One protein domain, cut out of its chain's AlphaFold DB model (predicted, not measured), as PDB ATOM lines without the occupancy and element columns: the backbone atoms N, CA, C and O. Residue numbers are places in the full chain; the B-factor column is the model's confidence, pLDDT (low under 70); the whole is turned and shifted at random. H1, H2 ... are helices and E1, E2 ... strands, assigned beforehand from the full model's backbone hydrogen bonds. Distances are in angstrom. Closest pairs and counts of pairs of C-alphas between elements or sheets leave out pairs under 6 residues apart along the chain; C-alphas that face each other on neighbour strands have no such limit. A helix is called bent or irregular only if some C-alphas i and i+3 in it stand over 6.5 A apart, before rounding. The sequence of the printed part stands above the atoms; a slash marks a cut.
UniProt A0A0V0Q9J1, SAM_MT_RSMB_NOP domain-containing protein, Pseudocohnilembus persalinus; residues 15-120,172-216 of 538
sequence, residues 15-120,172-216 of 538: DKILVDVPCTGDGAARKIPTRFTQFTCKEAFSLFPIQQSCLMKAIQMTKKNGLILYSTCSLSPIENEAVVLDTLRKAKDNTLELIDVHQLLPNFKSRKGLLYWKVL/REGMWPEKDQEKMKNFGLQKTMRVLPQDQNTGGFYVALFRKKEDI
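This is residues 15 to 120 and 172 to 216 of the 538 residues of the protein "SAM_MT_RSMB_NOP domain-containing protein" of Pseudocohnilembus persalinus (UniProt A0A0V0Q9J1). A twisted sheet has E1, E2 and E5 side by side as its long strands, with short E3 and E4 one after the other along the far side of E5; H2 and H3 cover one face of it, both running along the strands. H5 sits beyond H3, while the link 21 to 33 and H1 reach out at one end of the domain. The printed part has 151 residues, with six named helices and five named strands, which follow each other along the chain as E1, H1, H2, E2, H3, E3, H4, H5, E4, H6 and E5; the neighbour strands E1 and E2 are parallel, the neighbour pairs E2 and E5, E3 and E5, and E4 and E5 are antiparallel, and the class is mixed, helices and strands. The whole is compact, with a radius of gyration of the C-alphas of 14.8 A and spans of 43 by 36 by 31 A.

In the sheet, E1 is residues 15 to 20, 16.5 A long, and begins at C-alpha 15 at (119.936, 184.125, 124.101). E2, residues 62 to 72, measures 19.4 A and bends by 125 degrees at residue 65. E5, residues 205 to 212, measures 23.0 A and ends at C-alpha 212 at (126.038, 187.634, 117.174). E3 is residues 96 to 99 and E4 residues 193 to 195. H2, residues 41 to 60, is 29.0 A long and begins at C-alpha 41 at (143.755, 163.134, 110.343); it has a kink of 30 degrees near residue 48 and is only just irregular, with C-alphas 46 and 49 6.9 A apart. H3 is residues 81 to 90, 14.2 A long. The shorter helices are H1, residues 34 to 38, H4, residues 101 to 104, H5, residues 181 to 187, and H6, residues 197 to 200.

The sheet is branched: E5 has E2 on one side, and E3 and E4 on the other side, beside residues 209 to 212 and 205 to 207. E2 and E5 are antiparallel at 169 degrees, with N 70 and O 208 2.8 A apart. E1 and E2 are parallel at 17 degrees, with N 19 and O 69 at 2.7 A. E3 pairs with E5 through N 211 and O 97, 2.8 A, and E4 with E5 through N 195 and O 205, 2.8 A. Together, E1, H1, H2 and E2 form a strand-helix-strand unit, two parallel neighbour strands with helices between them, and its crossover is right-handed. H2 and H3 are on the same face of the sheet: H2 lies over E2 at a height of 10.3 A, and H3 over E5 at 10.0 A. H2, with residues 48 to 56 alone, touches H3 at a steep tilt of 45 degrees, the same way; the closest C-alphas, of Gln 52 and Val 83, are 6.0 A apart. H5 is close to but not clearly touching H3, the closest C-alphas being Leu 88 and Phe 187 at 7.1 A. H4 only grazes the sheet with residues 101 to 102; H1, H5 and H6 are not on it. Every O i to N i+4 pair is within hydrogen-bond range in H1, H3 and H5, and 14 of 16 in H2; H4 and H6 are too short for such a pair, and their one O i to N i+3 pair is within range in H4 but not in H6.

The C-alphas farthest apart, of Thr 34 and Glu 214, are 42.9 A apart. Residues 121 to 171 are not printed, and C-alphas 120 and 172 are 13.2 A apart across the cut, which falls in the link H4 to H5. Of the links printed whole, E1 to H1 is long, with 13 residues. In the stretch 105 to 120, residues 111 to 112 pair with residues 193 to 194 of E4, antiparallel. The mean pLDDT of the printed part is 91.1, and no printed residue is under 70.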
ATOM      1  N   ASP A  15     119.026 183.070 123.637       94.56
ATOM      2  CA  ASP A  15     119.936 184.125 124.101       94.56
ATOM      3  C   ASP A  15     121.391 183.634 124.166       94.56
ATOM      4  O   ASP A  15     122.334 184.404 123.974       94.56
ATOM      5  N   LYS A  16     121.582 182.341 124.457       96.44
ATOM      6  CA  LYS A  16     122.891 181.691 124.534       96.44
ATOM      7  C   LYS A  16     122.803 180.262 124.016       96.44
ATOM      8  O   LYS A  16     121.861 179.554 124.368       96.44
ATOM      9  N   ILE A  17     123.799 179.829 123.250       95.81
ATOM     10  CA  ILE A  17     123.922 178.447 122.779       95.81
ATOM     11  C   ILE A  17     125.325 177.921 123.085       95.81
ATOM     12  O   ILE A  17     126.324 178.578 122.799       95.81
ATOM     13  N   LEU A  18     125.386 176.723 123.667       97.44
ATOM     14  CA  LEU A  18     126.606 175.932 123.805       97.44
ATOM     15  C   LEU A  18     126.652 174.903 122.672       97.44
ATOM     16  O   LEU A  18     125.722 174.115 122.509       97.44
ATOM     17  N   VAL A  19     127.735 174.921 121.909       96.25
ATOM     18  CA  VAL A  19     127.987 174.081 120.739       96.25
ATOM     19  C   VAL A  19     129.162 173.168 121.068       96.25
ATOM     20  O   VAL A  19     130.283 173.382 120.613       96.25
ATOM     21  N   ASP A  20     128.887 172.174 121.912       96.44
ATOM     22  CA  ASP A  20     129.838 171.117 122.255       96.44
ATOM     23  C   ASP A  20     129.729 169.997 121.217       96.44
ATOM     24  O   ASP A  20     128.788 169.198 121.222       96.44
ATOM     25  N   VAL A  21     130.624 170.028 120.232       92.94
ATOM     26  CA  VAL A  21     130.488 169.220 119.015       92.94
ATOM     27  C   VAL A  21     131.186 167.870 119.136       92.94
ATOM     28  O   VAL A  21     132.224 167.759 119.796       92.94
ATOM     29  N   PRO A  22     130.685 166.832 118.437       92.56
ATOM     30  CA  PRO A  22     131.445 165.602 118.277       92.56
ATOM     31  C   PRO A  22     132.803 165.919 117.642       92.56
ATOM     32  O   PRO A  22     132.896 166.587 116.608       92.56
ATOM     33  N   CYS A  23     133.858 165.421 118.270       93.62
ATOM     34  CA  CYS A  23     135.237 165.600 117.836       93.62
ATOM     35  C   CYS A  23     136.000 164.272 117.932       93.62
ATOM     36  O   CYS A  23     135.458 163.265 118.404       93.62
ATOM     37  N   THR A  24     137.245 164.250 117.461       91.25
ATOM     38  CA  THR A  24     138.132 163.077 117.588       91.25
ATOM     39  C   THR A  24     138.403 162.707 119.053       91.25
ATOM     40  O   THR A  24     138.566 161.527 119.392       91.25
ATOM     41  N   GLY A  25     138.381 163.703 119.945       90.31
ATOM     42  CA  GLY A  25     138.572 163.537 121.384       90.31
ATOM     43  C   GLY A  25     140.014 163.211 121.778       90.31
ATOM     44  O   GLY A  25     140.238 162.613 122.832       90.31
ATOM     45  N   ASP A  26     141.001 163.574 120.954       88.69
ATOM     46  CA  ASP A  26     142.430 163.367 121.226       88.69
ATOM     47  C   ASP A  26     142.914 164.135 122.473       88.69
ATOM     48  O   ASP A  26     143.792 163.662 123.197       88.69
ATOM     49  N   GLY A  27     142.264 165.248 122.824       89.44
ATOM     50  CA  GLY A  27     142.490 165.959 124.085       89.44
ATOM     51  C   GLY A  27     142.041 165.177 125.330       89.44
ATOM     52  O   GLY A  27     142.510 165.449 126.439       89.44
ATOM     53  N   ALA A  28     141.190 164.158 125.182       88.12
ATOM     54  CA  ALA A  28     140.740 163.306 126.282       88.12
ATOM     55  C   ALA A  28     141.708 162.153 126.612       88.12
ATOM     56  O   ALA A  28     141.396 161.347 127.490       88.12
ATOM     57  N   ALA A  29     142.888 162.084 125.980       84.44
ATOM     58  CA  ALA A  29     143.867 161.003 126.148       84.44
ATOM     59  C   ALA A  29     144.212 160.674 127.615       84.44
ATOM     60  O   ALA A  29     144.481 159.529 127.951       84.44
ATOM     61  N   ARG A  30     144.156 161.645 128.532       83.25
ATOM     62  CA  ARG A  30     144.393 161.382 129.964       83.25
ATOM     63  C   ARG A  30     143.290 160.569 130.641       83.25
ATOM     64  O   ARG A  30     143.583 159.807 131.553       83.25
ATOM     65  N   LYS A  31     142.036 160.757 130.220       83.06
ATOM     66  CA  LYS A  31     140.877 159.993 130.713       83.06
ATOM     67  C   LYS A  31     140.708 158.688 129.935       83.06
ATOM     68  O   LYS A  31     140.292 157.688 130.501       83.06
ATOM     69  N   ILE A  32     141.029 158.716 128.640       84.69
ATOM     70  CA  ILE A  32     140.867 157.595 127.712       84.69
ATOM     71  C   ILE A  32     142.173 157.427 126.911       84.69
ATOM     72  O   ILE A  32     142.267 157.928 125.788       84.69
ATOM     73  N   PRO A  33     143.192 156.732 127.458       82.38
ATOM     74  CA  PRO A  33     144.521 156.614 126.838       82.38
ATOM     75  C   PRO A  33     144.524 156.089 125.400       82.38
ATOM     76  O   PRO A  33     145.340 156.511 124.583       82.38
ATOM     77  N   THR A  34     143.570 155.221 125.057       83.94
ATOM     78  CA  THR A  34     143.423 154.643 123.713       83.94
ATOM     79  C   THR A  34     143.087 155.672 122.631       83.94
ATOM     80  O   THR A  34     143.345 155.416 121.459       83.94
ATOM     81  N   ARG A  35     142.562 156.855 122.986       83.06
ATOM     82  CA  ARG A  35     142.238 157.910 122.009       83.06
ATOM     83  C   ARG A  35     143.470 158.435 121.285       83.06
ATOM     84  O   ARG A  35     143.397 158.712 120.093       83.06
ATOM     85  N   PHE A  36     144.604 158.524 121.978       78.25
ATOM     86  CA  PHE A  36     145.835 159.042 121.386       78.25
ATOM     87  C   PHE A  36     146.385 158.117 120.292       78.25
ATOM     88  O   PHE A  36     146.828 158.586 119.250       78.25
ATOM     89  N   THR A  37     146.313 156.798 120.493       80.88
ATOM     90  CA  THR A  37     146.812 155.812 119.520       80.88
ATOM     91  C   THR A  37     145.866 155.593 118.339       80.88
ATOM     92  O   THR A  37     146.307 155.155 117.279       80.88
ATOM     93  N   GLN A  38     144.577 155.897 118.503       81.75
ATOM     94  CA  GLN A  38     143.553 155.742 117.464       81.75
ATOM     95  C   GLN A  38     143.361 156.990 116.595       81.75
ATOM     96  O   GLN A  38     142.695 156.911 115.561       81.75
ATOM     97  N   PHE A  39     143.938 158.129 116.985       81.81
ATOM     98  CA  PHE A  39     143.787 159.386 116.264       81.81
ATOM     99  C   PHE A  39     144.273 159.282 114.810       81.81
ATOM    100  O   PHE A  39     145.380 158.820 114.523       81.81
ATOM    101  N   THR A  40     143.458 159.782 113.876       81.81
ATOM    102  CA  THR A  40     143.848 159.936 112.469       81.81
ATOM    103  C   THR A  40     143.365 161.270 111.905       81.81
ATOM    104  O   THR A  40     142.250 161.708 112.183       81.81
ATOM    105  N   CYS A  41     144.155 161.889 111.021       82.88
ATOM    106  CA  CYS A  41     143.755 163.134 110.343       82.88
ATOM    107  C   CYS A  41     142.463 162.958 109.523       82.88
ATOM    108  O   CYS A  41     141.626 163.853 109.464       82.88
ATOM    109  N   LYS A  42     142.254 161.760 108.957       82.31
ATOM    110  CA  LYS A  42     141.031 161.390 108.228       82.31
ATOM    111  C   LYS A  42     139.769 161.572 109.074       82.31
ATOM    112  O   LYS A  42     138.733 161.973 108.541       82.31
ATOM    113  N   GLU A  43     139.838 161.248 110.362       85.06
ATOM    114  CA  GLU A  43     138.700 161.396 111.265       85.06
ATOM    115  C   GLU A  43     138.351 162.875 111.459       85.06
ATOM    116  O   GLU A  43     137.204 163.246 111.200       85.06
ATOM    117  N   ALA A  44     139.347 163.716 111.766       88.25
ATOM    118  CA  ALA A  44     139.189 165.168 111.872       88.25
ATOM    119  C   ALA A  44     138.609 165.778 110.581       88.25
ATOM    120  O   ALA A  44     137.633 166.527 110.632       88.25
ATOM    121  N   PHE A  45     139.115 165.379 109.404       88.62
ATOM    122  CA  PHE A  45     138.576 165.838 108.115       88.62
ATOM    123  C   PHE A  45     137.103 165.462 107.931       88.62
ATOM    124  O   PHE A  45     136.310 166.241 107.411       88.62
ATOM    125  N   SER A  46     136.712 164.267 108.381       87.88
ATOM    126  CA  SER A  46     135.325 163.805 108.281       87.88
ATOM    127  C   SER A  46     134.365 164.499 109.256       87.88
ATOM    128  O   SER A  46     133.150 164.404 109.065       87.88
ATOM    129  N   LEU A  47     134.888 165.132 110.310       92.75
ATOM    130  CA  LEU A  47     134.118 165.825 111.345       92.75
ATOM    131  C   LEU A  47     133.991 167.324 111.066       92.75
ATOM    132  O   LEU A  47     132.963 167.901 111.405       92.75
ATOM    133  N   PHE A  48     134.951 167.933 110.368       93.94
ATOM    134  CA  PHE A  48     134.917 169.360 110.031       93.94
ATOM    135  C   PHE A  48     133.572 169.846 109.439       93.94
ATOM    136  O   PHE A  48     133.014 170.808 109.968       93.94
ATOM    137  N   PRO A  49     132.959 169.194 108.422       91.81
ATOM    138  CA  PRO A  49     131.688 169.672 107.863       91.81
ATOM    139  C   PRO A  49     130.518 169.570 108.850       91.81
ATOM    140  O   PRO A  49     129.591 170.379 108.812       91.81
ATOM    141  N   ILE A  50     130.559 168.571 109.737       90.94
ATOM    142  CA  ILE A  50     129.572 168.388 110.803       90.94
ATOM    143  C   ILE A  50     129.700 169.533 111.808       90.94
ATOM    144  O   ILE A  50     128.710 170.182 112.127       90.94
ATOM    145  N   GLN A  51     130.923 169.811 112.260       95.50
ATOM    146  CA  GLN A  51     131.222 170.861 113.232       95.50
ATOM    147  C   GLN A  51     130.837 172.248 112.693       95.50
ATOM    148  O   GLN A  51     130.185 173.011 113.404       95.50
ATOM    149  N   GLN A  52     131.131 172.521 111.414       93.88
ATOM    150  CA  GLN A  52     130.640 173.702 110.694       93.88
ATOM    151  C   GLN A  52     129.113 173.792 110.722       93.88
ATOM    152  O   GLN A  52     128.556 174.815 111.109       93.88
ATOM    153  N   SER A  53     128.422 172.714 110.350       89.00
ATOM    154  CA  SER A  53     126.956 172.700 110.293       89.00
ATOM    155  C   SER A  53     126.330 172.965 111.666       89.00
ATOM    156  O   SER A  53     125.395 173.760 111.771       89.00
ATOM    157  N   CYS A  54     126.877 172.364 112.728       91.94
ATOM    158  CA  CYS A  54     126.440 172.604 114.103       91.94
ATOM    159  C   CYS A  54     126.629 174.070 114.519       91.94
ATOM    160  O   CYS A  54     125.693 174.682 115.035       91.94
ATOM    161  N   LEU A  55     127.811 174.649 114.272       94.94
ATOM    162  CA  LEU A  55     128.107 176.036 114.637       94.94
ATOM    163  C   LEU A  55     127.247 177.031 113.847       94.94
ATOM    164  O   LEU A  55     126.643 177.929 114.432       94.94
ATOM    165  N   MET A  56     127.102 176.830 112.539       90.44
ATOM    166  CA  MET A  56     126.275 177.676 111.672       90.44
ATOM    167  C   MET A  56     124.798 177.623 112.069       90.44
ATOM    168  O   MET A  56     124.134 178.660 112.145       90.44
ATOM    169  N   LYS A  57     124.283 176.433 112.401       87.69
ATOM    170  CA  LYS A  57     122.910 176.284 112.894       87.69
ATOM    171  C   LYS A  57     122.715 176.985 114.237       87.69
ATOM    172  O   LYS A  57     121.713 177.672 114.419       87.69
ATOM    173  N   ALA A  58     123.677 176.874 115.152       92.19
ATOM    174  CA  ALA A  58     123.635 177.599 116.417       92.19
ATOM    175  C   ALA A  58     123.592 179.117 116.198       92.19
ATOM    176  O   ALA A  58     122.775 179.807 116.802       92.19
ATOM    177  N   ILE A  59     124.395 179.644 115.278       91.81
ATOM    178  CA  ILE A  59     124.382 181.071 114.939       91.81
ATOM    179  C   ILE A  59     123.013 181.511 114.389       91.81
ATOM    180  O   ILE A  59     122.487 182.545 114.806       91.81
ATOM    181  N   GLN A  60     122.390 180.717 113.512       87.00
ATOM    182  CA  GLN A  60     121.034 180.989 113.003       87.00
ATOM    183  C   GLN A  60     119.989 181.035 114.122       87.00
ATOM    184  O   GLN A  60     119.121 181.904 114.125       87.00
ATOM    185  N   MET A  61     120.095 180.117 115.080       88.81
ATOM    186  CA  MET A  61     119.162 179.980 116.200       88.81
ATOM    187  C   MET A  61     119.476 180.912 117.373       88.81
ATOM    188  O   MET A  61     118.773 180.884 118.379       88.81
ATOM    189  N   THR A  62     120.528 181.722 117.291       92.50
ATOM    190  CA  THR A  62     120.887 182.673 118.347       92.50
ATOM    191  C   THR A  62     120.264 184.029 118.046       92.50
ATOM    192  O   THR A  62     120.304 184.495 116.908       92.50
ATOM    193  N   LYS A  63     119.697 184.691 119.055       92.62
ATOM    194  CA  LYS A  63     119.158 186.053 118.915       92.62
ATOM    195  C   LYS A  63     120.262 187.058 118.589       92.62
ATOM    196  O   LYS A  63     121.434 186.840 118.907       92.62
ATOM    197  N   LYS A  64     119.882 188.212 118.040       92.75
ATOM    198  CA  LYS A  64     120.758 189.389 118.002       92.75
ATOM    199  C   LYS A  64     121.290 189.701 119.409       92.75
ATOM    200  O   LYS A  64     120.552 189.653 120.389       92.75
ATOM    201  N   ASN A  65     122.579 190.010 119.499       94.31
ATOM    202  CA  ASN A  65     123.385 190.168 120.715       94.31
ATOM    203  C   ASN A  65     123.546 188.911 121.591       94.31
ATOM    204  O   ASN A  65     124.166 188.991 122.656       94.31
ATOM    205  N   GLY A  66     123.042 187.754 121.156       96.38
ATOM    206  CA  GLY A  66     123.220 186.487 121.856       96.38
ATOM    207  C   GLY A  66     124.651 185.949 121.775       96.38
ATOM    208  O   GLY A  66     125.479 186.413 120.980       96.38
ATOM    209  N   LEU A  67     124.947 184.966 122.627       97.81
ATOM    210  CA  LEU A  67     126.276 184.358 122.745       97.81
ATOM    211  C   LEU A  67     126.291 182.921 122.224       97.81
ATOM    212  O   LEU A  67     125.436 182.123 122.597       97.81
ATOM    213  N   ILE A  68     127.311 182.567 121.443       98.12
ATOM    214  CA  ILE A  68     127.558 181.185 121.019       98.12
ATOM    215  C   ILE A  68     128.914 180.739 121.560       98.12
ATOM    216  O   ILE A  68     129.932 181.336 121.220       98.12
ATOM    217  N   LEU A  69     128.942 179.699 122.394       98.19
ATOM    218  CA  LEU A  69     130.183 179.064 122.839       98.19
ATOM    219  C   LEU A  69     130.421 177.809 122.003       98.19
ATOM    220  O   LEU A  69     129.674 176.846 122.130       98.19
ATOM    221  N   TYR A  70     131.451 177.809 121.172       98.50
ATOM    222  CA  TYR A  70     131.928 176.619 120.480       98.50
ATOM    223  C   TYR A  70     132.988 175.917 121.326       98.50
ATOM    224  O   TYR A  70     133.921 176.576 121.795       98.50
ATOM    225  N   SER A  71     132.861 174.602 121.506       97.94
ATOM    226  CA  SER A  71     133.847 173.812 122.241       97.94
ATOM    227  C   SER A  71     134.116 172.444 121.634       97.94
ATOM    228  O   SER A  71     133.234 171.815 121.052       97.94
ATOM    229  N   THR A  72     135.348 171.971 121.828       97.38
ATOM    230  CA  THR A  72     135.755 170.595 121.528       97.38
ATOM    231  C   THR A  72     136.691 170.076 122.620       97.38
ATOM    232  O   THR A  72     137.401 170.848 123.271       97.38
ATOM    233  N   CYS A  73     136.761 168.752 122.782       94.94
ATOM    234  CA  CYS A  73     137.840 168.083 123.514       94.94
ATOM    235  C   CYS A  73     138.947 167.560 122.578       94.94
ATOM    236  O   CYS A  73     139.608 166.566 122.888       94.94
ATOM    237  N   SER A  74     139.144 168.224 121.431       93.56
ATOM    238  CA  SER A  74     140.186 167.925 120.445       93.56
ATOM    239  C   SER A  74     141.329 168.940 120.509       93.56
ATOM    240  O   SER A  74     141.112 170.117 120.806       93.56
ATOM    241  N   LEU A  75     142.558 168.506 120.218       92.81
ATOM    242  CA  LEU A  75     143.704 169.405 120.030       92.81
ATOM    243  C   LEU A  75     144.007 169.650 118.544       92.81
ATOM    244  O   LEU A  75     144.880 170.458 118.227       92.81
ATOM    245  N   SER A  76     143.272 169.039 117.617       93.19
ATOM    246  CA  SER A  76     143.447 169.275 116.184       93.19
ATOM    247  C   SER A  76     143.046 170.709 115.800       93.19
ATOM    248  O   SER A  76     141.927 171.123 116.102       93.19
ATOM    249  N   PRO A  77     143.897 171.488 115.107       95.56
ATOM    250  CA  PRO A  77     143.511 172.815 114.622       95.56
ATOM    251  C   PRO A  77     142.415 172.760 113.552       95.56
ATOM    252  O   PRO A  77     141.638 173.701 113.420       95.56
ATOM    253  N   ILE A  78     142.299 171.633 112.842       95.06
ATOM    254  CA  ILE A  78     141.229 171.403 111.865       95.06
ATOM    255  C   ILE A  78     139.865 171.423 112.544       95.06
ATOM    256  O   ILE A  78     138.924 171.981 112.004       95.06
ATOM    257  N   GLU A  79     139.755 170.846 113.735       96.56
ATOM    258  CA  GLU A  79     138.499 170.810 114.488       96.56
ATOM    259  C   GLU A  79     138.285 172.073 115.328       96.56
ATOM    260  O   GLU A  79     137.256 172.208 115.966       96.56
ATOM    261  N   ASN A  80     139.251 172.992 115.361       97.56
ATOM    262  CA  ASN A  80     139.263 174.120 116.285       97.56
ATOM    263  C   ASN A  80     139.341 175.442 115.518       97.56
ATOM    264  O   ASN A  80     138.319 176.002 115.119       97.56
ATOM    265  N   GLU A  81     140.550 175.952 115.292       97.81
ATOM    266  CA  GLU A  81     140.783 177.225 114.619       97.81
ATOM    267  C   GLU A  81     140.234 177.250 113.199       97.81
ATOM    268  O   GLU A  81     139.646 178.255 112.810       97.81
ATOM    269  N   ALA A  82     140.364 176.158 112.445       97.19
ATOM    270  CA  ALA A  82     139.854 176.104 111.082       97.19
ATOM    271  C   ALA A  82     138.323 176.207 111.045       97.19
ATOM    272  O   ALA A  82     137.774 176.912 110.200       97.19
ATOM    273  N   VAL A  83     137.619 175.573 111.995       97.56
ATOM    274  CA  VAL A  83     136.157 175.697 112.096       97.56
ATOM    275  C   VAL A  83     135.768 177.146 112.402       97.56
ATOM    276  O   VAL A  83     134.933 177.737 111.719       97.56
ATOM    277  N   VAL A  84     136.418 177.760 113.389       97.38
ATOM    278  CA  VAL A  84     136.155 179.159 113.757       97.38
ATOM    279  C   VAL A  84     136.445 180.110 112.592       97.38
ATOM    280  O   VAL A  84     135.621 180.970 112.291       97.38
ATOM    281  N   LEU A  85     137.583 179.942 111.916       96.12
ATOM    282  CA  LEU A  85     138.000 180.780 110.793       96.12
ATOM    283  C   LEU A  85     137.033 180.670 109.611       96.12
ATOM    284  O   LEU A  85     136.587 181.689 109.092       96.12
ATOM    285  N   ASP A  86     136.682 179.453 109.201       94.94
ATOM    286  CA  ASP A  86     135.756 179.216 108.090       94.94
ATOM    287  C   ASP A  86     134.353 179.771 108.386       94.94
ATOM    288  O   ASP A  86     133.713 180.357 107.514       94.94
ATOM    289  N   THR A  87     133.899 179.699 109.641       94.19
ATOM    290  CA  THR A  87     132.651 180.352 110.063       94.19
ATOM    291  C   THR A  87     132.741 181.878 109.979       94.19
ATOM    292  O   THR A  87     131.798 182.513 109.507       94.19
ATOM    293  N   LEU A  88     133.860 182.482 110.394       92.81
ATOM    294  CA  LEU A  88     134.060 183.932 110.289       92.81
ATOM    295  C   LEU A  88     134.149 184.405 108.833       92.81
ATOM    296  O   LEU A  88     133.598 185.452 108.521       92.81
ATOM    297  N   ARG A  89     134.779 183.629 107.939       90.81
ATOM    298  CA  ARG A  89     134.833 183.915 106.492       90.81
ATOM    299  C   ARG A  89     133.449 183.911 105.840       90.81
ATOM    300  O   ARG A  89     133.186 184.715 104.954       90.81
ATOM    301  N   LYS A  90     132.571 182.999 106.269       88.19
ATOM    302  CA  LYS A  90     131.195 182.869 105.752       88.19
ATOM    303  C   LYS A  90     130.230 183.901 106.326       88.19
ATOM    304  O   LYS A  90     129.158 184.121 105.765       88.19
ATOM    305  N   ALA A  91     130.564 184.486 107.468       85.31
ATOM    306  CA  ALA A  91     129.775 185.544 108.066       85.31
ATOM    307  C   ALA A  91     130.044 186.864 107.332       85.31
ATOM    308  O   ALA A  91     131.191 187.205 107.059       85.31
ATOM    309  N   LYS A  92     128.991 187.637 107.034       75.06
ATOM    310  CA  LYS A  92     129.164 188.998 106.501       75.06
ATOM    311  C   LYS A  92     129.941 189.845 107.508       75.06
ATOM    312  O   LYS A  92     129.795 189.648 108.723       75.06
ATOM    313  N   ASP A  93     130.713 190.807 107.010       75.75
ATOM    314  CA  ASP A  93     131.522 191.690 107.848       75.75
ATOM    315  C   ASP A  93     130.705 192.273 109.009       75.75
ATOM    316  O   ASP A  93     129.569 192.721 108.849       75.75
ATOM    317  N   ASN A  94     131.301 192.249 110.205       79.00
ATOM    318  CA  ASN A  94     130.734 192.791 111.442       79.00
ATOM    319  C   ASN A  94     129.432 192.120 111.950       79.00
ATOM    320  O   ASN A  94     128.809 192.641 112.874       79.00
ATOM    321  N   THR A  95     129.030 190.956 111.422       88.31
ATOM    322  CA  THR A  95     127.863 190.202 111.940       88.31
ATOM    323  C   THR A  95     128.198 189.274 113.111       88.31
ATOM    324  O   THR A  95     127.366 189.069 114.000       88.31
ATOM    325  N   LEU A  96     129.429 188.756 113.160       92.81
ATOM    326  CA  LEU A  96     129.958 187.935 114.250       92.81
ATOM    327  C   LEU A  96     131.226 188.556 114.818       92.81
ATOM    328  O   LEU A  96     132.075 189.063 114.090       92.81
ATOM    329  N   GLU A  97     131.375 188.475 116.134       93.44
ATOM    330  CA  GLU A  97     132.571 188.932 116.832       93.44
ATOM    331  C   GLU A  97     133.057 187.875 117.818       93.44
ATOM    332  O   GLU A  97     132.280 187.387 118.639       93.44
ATOM    333  N   LEU A  98     134.357 187.576 117.788       96.62
ATOM    334  CA  LEU A  98     135.007 186.814 118.849       96.62
ATOM    335  C   LEU A  98     135.206 187.682 120.096       96.62
ATOM    336  O   LEU A  98     135.830 188.753 120.046       96.62
ATOM    337  N   ILE A  99     134.719 187.170 121.224       96.88
ATOM    338  CA  ILE A  99     134.986 187.690 122.562       96.88
ATOM    339  C   ILE A  99     136.261 187.030 123.089       96.88
ATOM    340  O   ILE A  99     136.438 185.819 122.973       96.88
ATOM    341  N   ASP A 100     137.135 187.834 123.691       96.56
ATOM    342  CA  ASP A 100     138.358 187.353 124.331       96.56
ATOM    343  C   ASP A 100     138.037 186.578 125.613       96.56
ATOM    344  O   ASP A 100     137.712 187.156 126.653       96.56
ATOM    345  N   VAL A 101     138.113 185.248 125.533       93.06
ATOM    346  CA  VAL A 101     137.801 184.374 126.671       93.06
ATOM    347  C   VAL A 101     138.899 184.380 127.734       93.06
ATOM    348  O   VAL A 101     138.620 184.047 128.885       93.06
ATOM    349  N   HIS A 102     140.125 184.803 127.398       93.69
ATOM    350  CA  HIS A 102     141.226 184.909 128.364       93.69
ATOM    351  C   HIS A 102     140.940 185.984 129.410       93.69
ATOM    352  O   HIS A 102     141.248 185.806 130.584       93.69
ATOM    353  N   GLN A 103     140.280 187.073 129.006       93.38
ATOM    354  CA  GLN A 103     139.878 188.151 129.917       93.38
ATOM    355  C   GLN A 103     138.763 187.726 130.879       93.38
ATOM    356  O   GLN A 103     138.667 188.261 131.981       93.38
ATOM    357  N   LEU A 104     137.933 186.754 130.485       91.56
ATOM    358  CA  LEU A 104     136.866 186.213 131.332       91.56
ATOM    359  C   LEU A 104     137.405 185.247 132.394       91.56
ATOM    360  O   LEU A 104     136.780 185.074 133.439       91.56
ATOM    361  N   LEU A 105     138.556 184.620 132.129       90.19
ATOM    362  CA  LEU A 105     139.195 183.632 132.996       90.19
ATOM    363  C   LEU A 105     140.688 183.966 133.206       90.19
ATOM    364  O   LEU A 105     141.549 183.153 132.868       90.19
ATOM    365  N   PRO A 106     141.027 185.130 133.795       88.69
ATOM    366  CA  PRO A 106     142.404 185.638 133.827       88.69
ATOM    367  C   PRO A 106     143.374 184.741 134.610       88.69
ATOM    368  O   PRO A 106     144.569 184.718 134.328       88.69
ATOM    369  N   ASN A 107     142.862 183.975 135.577       91.12
ATOM    370  CA  ASN A 107     143.661 183.072 136.407       91.12
ATOM    371  C   ASN A 107     143.766 181.650 135.828       91.12
ATOM    372  O   ASN A 107     144.465 180.808 136.392       91.12
ATOM    373  N   PHE A 108     143.059 181.349 134.736       91.81
ATOM    374  CA  PHE A 108     143.036 180.015 134.148       91.81
ATOM    375  C   PHE A 108     144.162 179.857 133.120       91.81
ATOM    376  O   PHE A 108     144.186 180.535 132.090       91.81
ATOM    377  N   LYS A 109     145.105 178.941 133.383       92.38
ATOM    378  CA  LYS A 109     146.273 178.732 132.512       92.38
ATOM    379  C   LYS A 109     145.857 178.148 131.166       92.38
ATOM    380  O   LYS A 109     145.464 176.987 131.060       92.38
ATOM    381  N   SER A 110     145.984 178.939 130.117       93.56
ATOM    382  CA  SER A 110     145.622 178.520 128.772       93.56
ATOM    383  C   SER A 110     146.493 179.204 127.726       93.56
ATOM    384  O   SER A 110     147.251 180.127 128.028       93.56
ATOM    385  N   ARG A 111     146.414 178.720 126.487       95.44
ATOM    386  CA  ARG A 111     147.133 179.283 125.343       95.44
ATOM    387  C   ARG A 111     146.153 179.944 124.387       95.44
ATOM    388  O   ARG A 111     144.994 179.544 124.293       95.44
ATOM    389  N   LYS A 112     146.630 180.957 123.672       96.81
ATOM    390  CA  LYS A 112     145.864 181.626 122.614       96.81
ATOM    391  C   LYS A 112     145.620 180.670 121.444       96.81
ATOM    392  O   LYS A 112     146.417 179.753 121.224       96.81
ATOM    393  N   GLY A 113     144.534 180.897 120.707       96.31
ATOM    394  CA  GLY A 113     144.271 180.213 119.444       96.31
ATOM    395  C   GLY A 113     145.422 180.370 118.452       96.31
ATOM    396  O   GLY A 113     146.155 181.365 118.468       96.31
ATOM    397  N   LEU A 114     145.599 179.361 117.604       95.75
ATOM    398  CA  LEU A 114     146.654 179.351 116.597       95.75
ATOM    399  C   LEU A 114     146.338 180.311 115.443       95.75
ATOM    400  O   LEU A 114     145.210 180.389 114.962       95.75
ATOM    401  N   LEU A 115     147.365 181.017 114.965       93.38
ATOM    402  CA  LEU A 115     147.283 181.837 113.746       93.38
ATOM    403  C   LEU A 115     147.792 181.105 112.500       93.38
ATOM    404  O   LEU A 115     147.660 181.601 111.390       93.38
ATOM    405  N   TYR A 116     148.400 179.938 112.688       89.94
ATOM    406  CA  TYR A 116     148.935 179.109 111.622       89.94
ATOM    407  C   TYR A 116     148.876 177.647 112.055       89.94
ATOM    408  O   TYR A 116     149.126 177.323 113.220       89.94
ATOM    409  N   TRP A 117     148.552 176.765 111.118       91.25
ATOM    410  CA  TRP A 117     148.592 175.322 111.306       91.25
ATOM    411  C   TRP A 117     148.845 174.619 109.979       91.25
ATOM    412  O   TRP A 117     148.642 175.179 108.906       91.25
ATOM    413  N   LYS A 118     149.258 173.359 110.085       84.19
ATOM    414  CA  LYS A 118     149.520 172.485 108.947       84.19
ATOM    415  C   LYS A 118     148.355 171.529 108.761       84.19
ATOM    416  O   LYS A 118     147.860 170.954 109.735       84.19
ATOM    417  N   VAL A 119     147.946 171.325 107.517       83.69
ATOM    418  CA  VAL A 119     146.982 170.282 107.163       83.69
ATOM    419  C   VAL A 119     147.778 169.003 106.903       83.69
ATOM    420  O   VAL A 119     148.359 168.829 105.841       83.69
ATOM    421  N   LEU A 120     147.890 168.138 107.917       70.44
ATOM    422  CA  LEU A 120     148.755 166.954 107.856       70.44
ATOM    423  C   LEU A 120     148.137 165.808 107.042       70.44
ATOM    424  O   LEU A 120     147.006 165.380 107.280       70.44
ATOM    425  N   ARG A 172     138.416 170.170 102.660       85.81
ATOM    426  CA  ARG A 172     137.579 171.346 102.408       85.81
ATOM    427  C   ARG A 172     138.457 172.580 102.489       85.81
ATOM    428  O   ARG A 172     139.344 172.615 103.336       85.81
ATOM    429  N   GLU A 173     138.173 173.587 101.677       87.94
ATOM    430  CA  GLU A 173     138.943 174.836 101.647       87.94
ATOM    431  C   GLU A 173     139.068 175.481 103.030       87.94
ATOM    432  O   GLU A 173     140.166 175.827 103.460       87.94
ATOM    433  N   GLY A 174     137.969 175.511 103.788       89.88
ATOM    434  CA  GLY A 174     137.928 176.051 105.149       89.88
ATOM    435  C   GLY A 174     138.871 175.383 106.161       89.88
ATOM    436  O   GLY A 174     139.034 175.896 107.261       89.88
ATOM    437  N   MET A 175     139.508 174.258 105.820       91.75
ATOM    438  CA  MET A 175     140.522 173.615 106.662       91.75
ATOM    439  C   MET A 175     141.872 174.348 106.648       91.75
ATOM    440  O   MET A 175     142.683 174.131 107.552       91.75
ATOM    441  N   TRP A 176     142.129 175.189 105.642       91.62
ATOM    442  CA  TRP A 176     143.395 175.900 105.479       91.62
ATOM    443  C   TRP A 176     143.398 177.257 106.202       91.62
ATOM    444  O   TRP A 176     142.389 177.977 106.182       91.62
ATOM    445  N   PRO A 177     144.536 177.637 106.817       91.50
ATOM    446  CA  PRO A 177     144.689 178.948 107.438       91.50
ATOM    447  C   PRO A 177     144.682 180.073 106.393       91.50
ATOM    448  O   PRO A 177     144.878 179.850 105.198       91.50
ATOM    449  N   GLU A 178     144.462 181.307 106.846       89.56
ATOM    450  CA  GLU A 178     144.642 182.499 106.012       89.56
ATOM    451  C   GLU A 178     146.135 182.772 105.792       89.56
ATOM    452  O   GLU A 178     146.905 182.800 106.753       89.56
ATOM    453  N   LYS A 179     146.545 182.963 104.529       85.12
ATOM    454  CA  LYS A 179     147.954 183.217 104.177       85.12
ATOM    455  C   LYS A 179     148.344 184.668 104.442       85.12
ATOM    456  O   LYS A 179     149.477 184.949 104.831       85.12
ATOM    457  N   ASP A 180     147.407 185.587 104.235       88.94
ATOM    458  CA  ASP A 180     147.612 186.999 104.523       88.94
ATOM    459  C   ASP A 180     147.629 187.225 106.043       88.94
ATOM    460  O   ASP A 180     146.619 187.080 106.735       88.94
ATOM    461  N   GLN A 181     148.798 187.584 106.577       86.75
ATOM    462  CA  GLN A 181     148.991 187.766 108.015       86.75
ATOM    463  C   GLN A 181     148.155 188.913 108.598       86.75
ATOM    464  O   GLN A 181     147.782 188.845 109.772       86.75
ATOM    465  N   GLU A 182     147.877 189.966 107.825       88.88
ATOM    466  CA  GLU A 182     147.050 191.082 108.288       88.88
ATOM    467  C   GLU A 182     145.590 190.653 108.370       88.88
ATOM    468  O   GLU A 182     144.958 190.812 109.420       88.88
ATOM    469  N   LYS A 183     145.079 189.997 107.321       88.88
ATOM    470  CA  LYS A 183     143.731 189.412 107.348       88.88
ATOM    471  C   LYS A 183     143.590 188.386 108.469       88.88
ATOM    472  O   LYS A 183     142.609 188.425 109.209       88.88
ATOM    473  N   MET A 184     144.594 187.530 108.666       90.25
ATOM    474  CA  MET A 184     144.576 186.510 109.715       90.25
ATOM    475  C   MET A 184     144.471 187.117 111.119       90.25
ATOM    476  O   MET A 184     143.689 186.653 111.952       90.25
ATOM    477  N   LYS A 185     145.215 188.197 111.385       89.19
ATOM    478  CA  LYS A 185     145.131 188.930 112.659       89.19
ATOM    479  C   LYS A 185     143.760 189.575 112.865       89.19
ATOM    480  O   LYS A 185     143.274 189.590 114.000       89.19
ATOM    481  N   ASN A 186     143.128 190.059 111.794       90.88
ATOM    482  CA  ASN A 186     141.820 190.714 111.850       90.88
ATOM    483  C   ASN A 186     140.683 189.755 112.238       90.88
ATOM    484  O   ASN A 186     139.740 190.183 112.901       90.88
ATOM    485  N   PHE A 187     140.795 188.457 111.930       91.69
ATOM    486  CA  PHE A 187     139.826 187.452 112.392       91.69
ATOM    487  C   PHE A 187     139.831 187.257 113.913       91.69
ATOM    488  O   PHE A 187     138.835 186.820 114.486       91.69
ATOM    489  N   GLY A 188     140.926 187.599 114.596       94.06
ATOM    490  CA  GLY A 188     140.964 187.615 116.054       94.06
ATOM    491  C   GLY A 188     141.049 186.239 116.720       94.06
ATOM    492  O   GLY A 188     140.668 186.130 117.884       94.06
ATOM    493  N   LEU A 189     141.550 185.195 116.044       95.75
ATOM    494  CA  LEU A 189     141.634 183.832 116.606       95.75
ATOM    495  C   LEU A 189     142.459 183.747 117.898       95.75
ATOM    496  O   LEU A 189     142.211 182.888 118.734       95.75
ATOM    497  N   GLN A 190     143.382 184.677 118.136       95.62
ATOM    498  CA  GLN A 190     144.123 184.779 119.394       95.62
ATOM    499  C   GLN A 190     143.226 184.977 120.632       95.62
ATOM    500  O   GLN A 190     143.686 184.765 121.753       95.62
ATOM    501  N   LYS A 191     141.971 185.402 120.427       96.75
ATOM    502  CA  LYS A 191     140.939 185.546 121.459       96.75
ATOM    503  C   LYS A 191     140.340 184.209 121.895       96.75
ATOM    504  O   LYS A 191     139.684 184.175 122.931       96.75
ATOM    505  N   THR A 192     140.526 183.133 121.124       97.38
ATOM    506  CA  THR A 192     140.081 181.781 121.491       97.38
ATOM    507  C   THR A 192     141.085 181.124 122.435       97.38
ATOM    508  O   THR A 192     142.238 181.557 122.558       97.38
ATOM    509  N   MET A 193     140.640 180.092 123.147       96.62
ATOM    510  CA  MET A 193     141.397 179.456 124.219       96.62
ATOM    511  C   MET A 193     141.671 177.993 123.912       96.62
ATOM    512  O   MET A 193     140.754 177.204 123.697       96.62
ATOM    513  N   ARG A 194     142.950 177.627 123.987       96.62
ATOM    514  CA  ARG A 194     143.427 176.246 123.994       96.62
ATOM    515  C   ARG A 194     143.820 175.862 125.410       96.62
ATOM    516  O   ARG A 194     144.673 176.502 126.024       96.62
ATOM    517  N   VAL A 195     143.232 174.787 125.910       95.25
ATOM    518  CA  VAL A 195     143.584 174.175 127.188       95.25
ATOM    519  C   VAL A 195     144.441 172.965 126.886       95.25
ATOM    520  O   VAL A 195     143.968 172.009 126.273       95.25
ATOM    521  N   LEU A 196     145.711 173.010 127.286       92.56
ATOM    522  CA  LEU A 196     146.609 171.880 127.106       92.56
ATOM    523  C   LEU A 196     146.759 171.097 128.413       92.56
ATOM    524  O   LEU A 196     146.938 171.714 129.468       92.56
ATOM    525  N   PRO A 197     146.753 169.752 128.361       89.62
ATOM    526  CA  PRO A 197     146.856 168.925 129.558       89.62
ATOM    527  C   PRO A 197     148.055 169.253 130.458       89.62
ATOM    528  O   PRO A 197     147.937 169.236 131.685       89.62
ATOM    529  N   GLN A 198     149.203 169.566 129.851       89.44
ATOM    530  CA  GLN A 198     150.471 169.813 130.538       89.44
ATOM    531  C   GLN A 198     150.561 171.169 131.250       89.44
ATOM    532  O   GLN A 198     151.417 171.333 132.112       89.44
ATOM    533  N   ASP A 199     149.698 172.137 130.927       89.75
ATOM    534  CA  ASP A 199     149.838 173.498 131.467       89.75
ATOM    535  C   ASP A 199     149.315 173.606 132.916       89.75
ATOM    536  O   ASP A 199     149.785 174.441 133.694       89.75
ATOM    537  N   GLN A 200     148.348 172.762 133.297       88.12
ATOM    538  CA  GLN A 200     147.739 172.767 134.639       88.12
ATOM    539  C   GLN A 200     147.065 171.440 135.029       88.12
ATOM    540  O   GLN A 200     146.117 171.424 135.810       88.12
ATOM    541  N   ASN A 201     147.553 170.310 134.511       86.44
ATOM    542  CA  ASN A 201     147.067 168.980 134.883       86.44
ATOM    543  C   ASN A 201     145.568 168.750 134.572       86.44
ATOM    544  O   ASN A 201     144.869 168.068 135.322       86.44
ATOM    545  N   THR A 202     145.080 169.223 133.422       87.81
ATOM    546  CA  THR A 202     143.688 169.046 132.947       87.81
ATOM    547  C   THR A 202     143.594 168.057 131.775       87.81
ATOM    548  O   THR A 202     144.588 167.440 131.395       87.81
ATOM    549  N   GLY A 203     142.399 167.867 131.202       89.69
ATOM    550  CA  GLY A 203     142.259 167.347 129.835       89.69
ATOM    551  C   GLY A 203     142.581 168.421 128.788       89.69
ATOM    552  O   GLY A 203     142.749 169.593 129.133       89.69
ATOM    553  N   GLY A 204     142.672 168.012 127.524       92.81
ATOM    554  CA  GLY A 204     142.791 168.902 126.374       92.81
ATOM    555  C   GLY A 204     141.423 169.421 125.942       92.81
ATOM    556  O   GLY A 204     140.459 168.654 125.904       92.81
ATOM    557  N   PHE A 205     141.332 170.719 125.661       95.50
ATOM    558  CA  PHE A 205     140.068 171.372 125.321       95.50
ATOM    559  C   PHE A 205     140.291 172.620 124.461       95.50
ATOM    560  O   PHE A 205     141.346 173.254 124.541       95.50
ATOM    561  N   TYR A 206     139.285 173.005 123.684       97.62
ATOM    562  CA  TYR A 206     139.268 174.241 122.906       97.62
ATOM    563  C   TYR A 206     137.957 174.988 123.114       97.62
ATOM    564  O   TYR A 206     136.898 174.365 123.193       97.62
ATOM    565  N   VAL A 207     138.029 176.317 123.197       97.75
ATOM    566  CA  VAL A 207     136.865 177.186 123.402       97.75
ATOM    567  C   VAL A 207     136.963 178.438 122.535       97.75
ATOM    568  O   VAL A 207     137.955 179.167 122.587       97.75
ATOM    569  N   ALA A 208     135.890 178.738 121.804       98.19
ATOM    570  CA  ALA A 208     135.693 180.006 121.112       98.19
ATOM    571  C   ALA A 208     134.326 180.598 121.474       98.19
ATOM    572  O   ALA A 208     133.302 179.925 121.373       98.19
ATOM    573  N   LEU A 209     134.307 181.861 121.905       98.06
ATOM    574  CA  LEU A 209     133.083 182.566 122.277       98.06
ATOM    575  C   LEU A 209     132.762 183.635 121.235       98.06
ATOM    576  O   LEU A 209     133.537 184.570 121.041       98.06
ATOM    577  N   PHE A 210     131.593 183.522 120.617       97.38
ATOM    578  CA  PHE A 210     131.076 184.484 119.655       97.38
ATOM    579  C   PHE A 210     129.960 185.329 120.263       97.38
ATOM    580  O   PHE A 210     129.147 184.844 121.054       97.38
ATOM    581  N   ARG A 211     129.870 186.579 119.813       96.38
ATOM    582  CA  ARG A 211     128.686 187.428 119.919       96.38
ATOM    583  C   ARG A 211     128.087 187.625 118.535       96.38
ATOM    584  O   ARG A 211     128.785 188.065 117.622       96.38
ATOM    585  N   LYS A 212     126.792 187.344 118.398       95.00
ATOM    586  CA  LYS A 212     126.038 187.634 117.174       95.00
ATOM    587  C   LYS A 212     125.599 189.095 117.193       95.00
ATOM    588  O   LYS A 212     124.690 189.437 117.935       95.00
ATOM    589  N   LYS A 213     126.258 189.971 116.434       92.44
ATOM    590  CA  LYS A 213     125.949 191.412 116.408       92.44
ATOM    591  C   LYS A 213     124.685 191.720 115.618       92.44
ATOM    592  O   LYS A 213     123.899 192.556 116.041       92.44
ATOM    593  N   GLU A 214     124.486 191.025 114.507       87.00
ATOM    594  CA  GLU A 214     123.353 191.209 113.601       87.00
ATOM    595  C   GLU A 214     122.849 189.855 113.096       87.00
ATOM    596  O   GLU A 214     123.516 188.826 113.251       87.00
ATOM    597  N   ASP A 215     121.658 189.842 112.499       79.62
ATOM    598  CA  ASP A 215     121.163 188.646 111.829       79.62
ATOM    599  C   ASP A 215     121.974 188.347 110.572       79.62
ATOM    600  O   ASP A 215     122.260 189.220 109.751       79.62
ATOM    601  N   ILE A 216     122.363 187.082 110.434       71.62
ATOM    602  CA  ILE A 216     123.155 186.638 109.297       71.62
ATOM    603  C   ILE A 216     122.197 186.175 108.212       71.62
ATOM    604  O   ILE A 216     121.543 185.140 108.347       71.62
TER     605      ILE A 216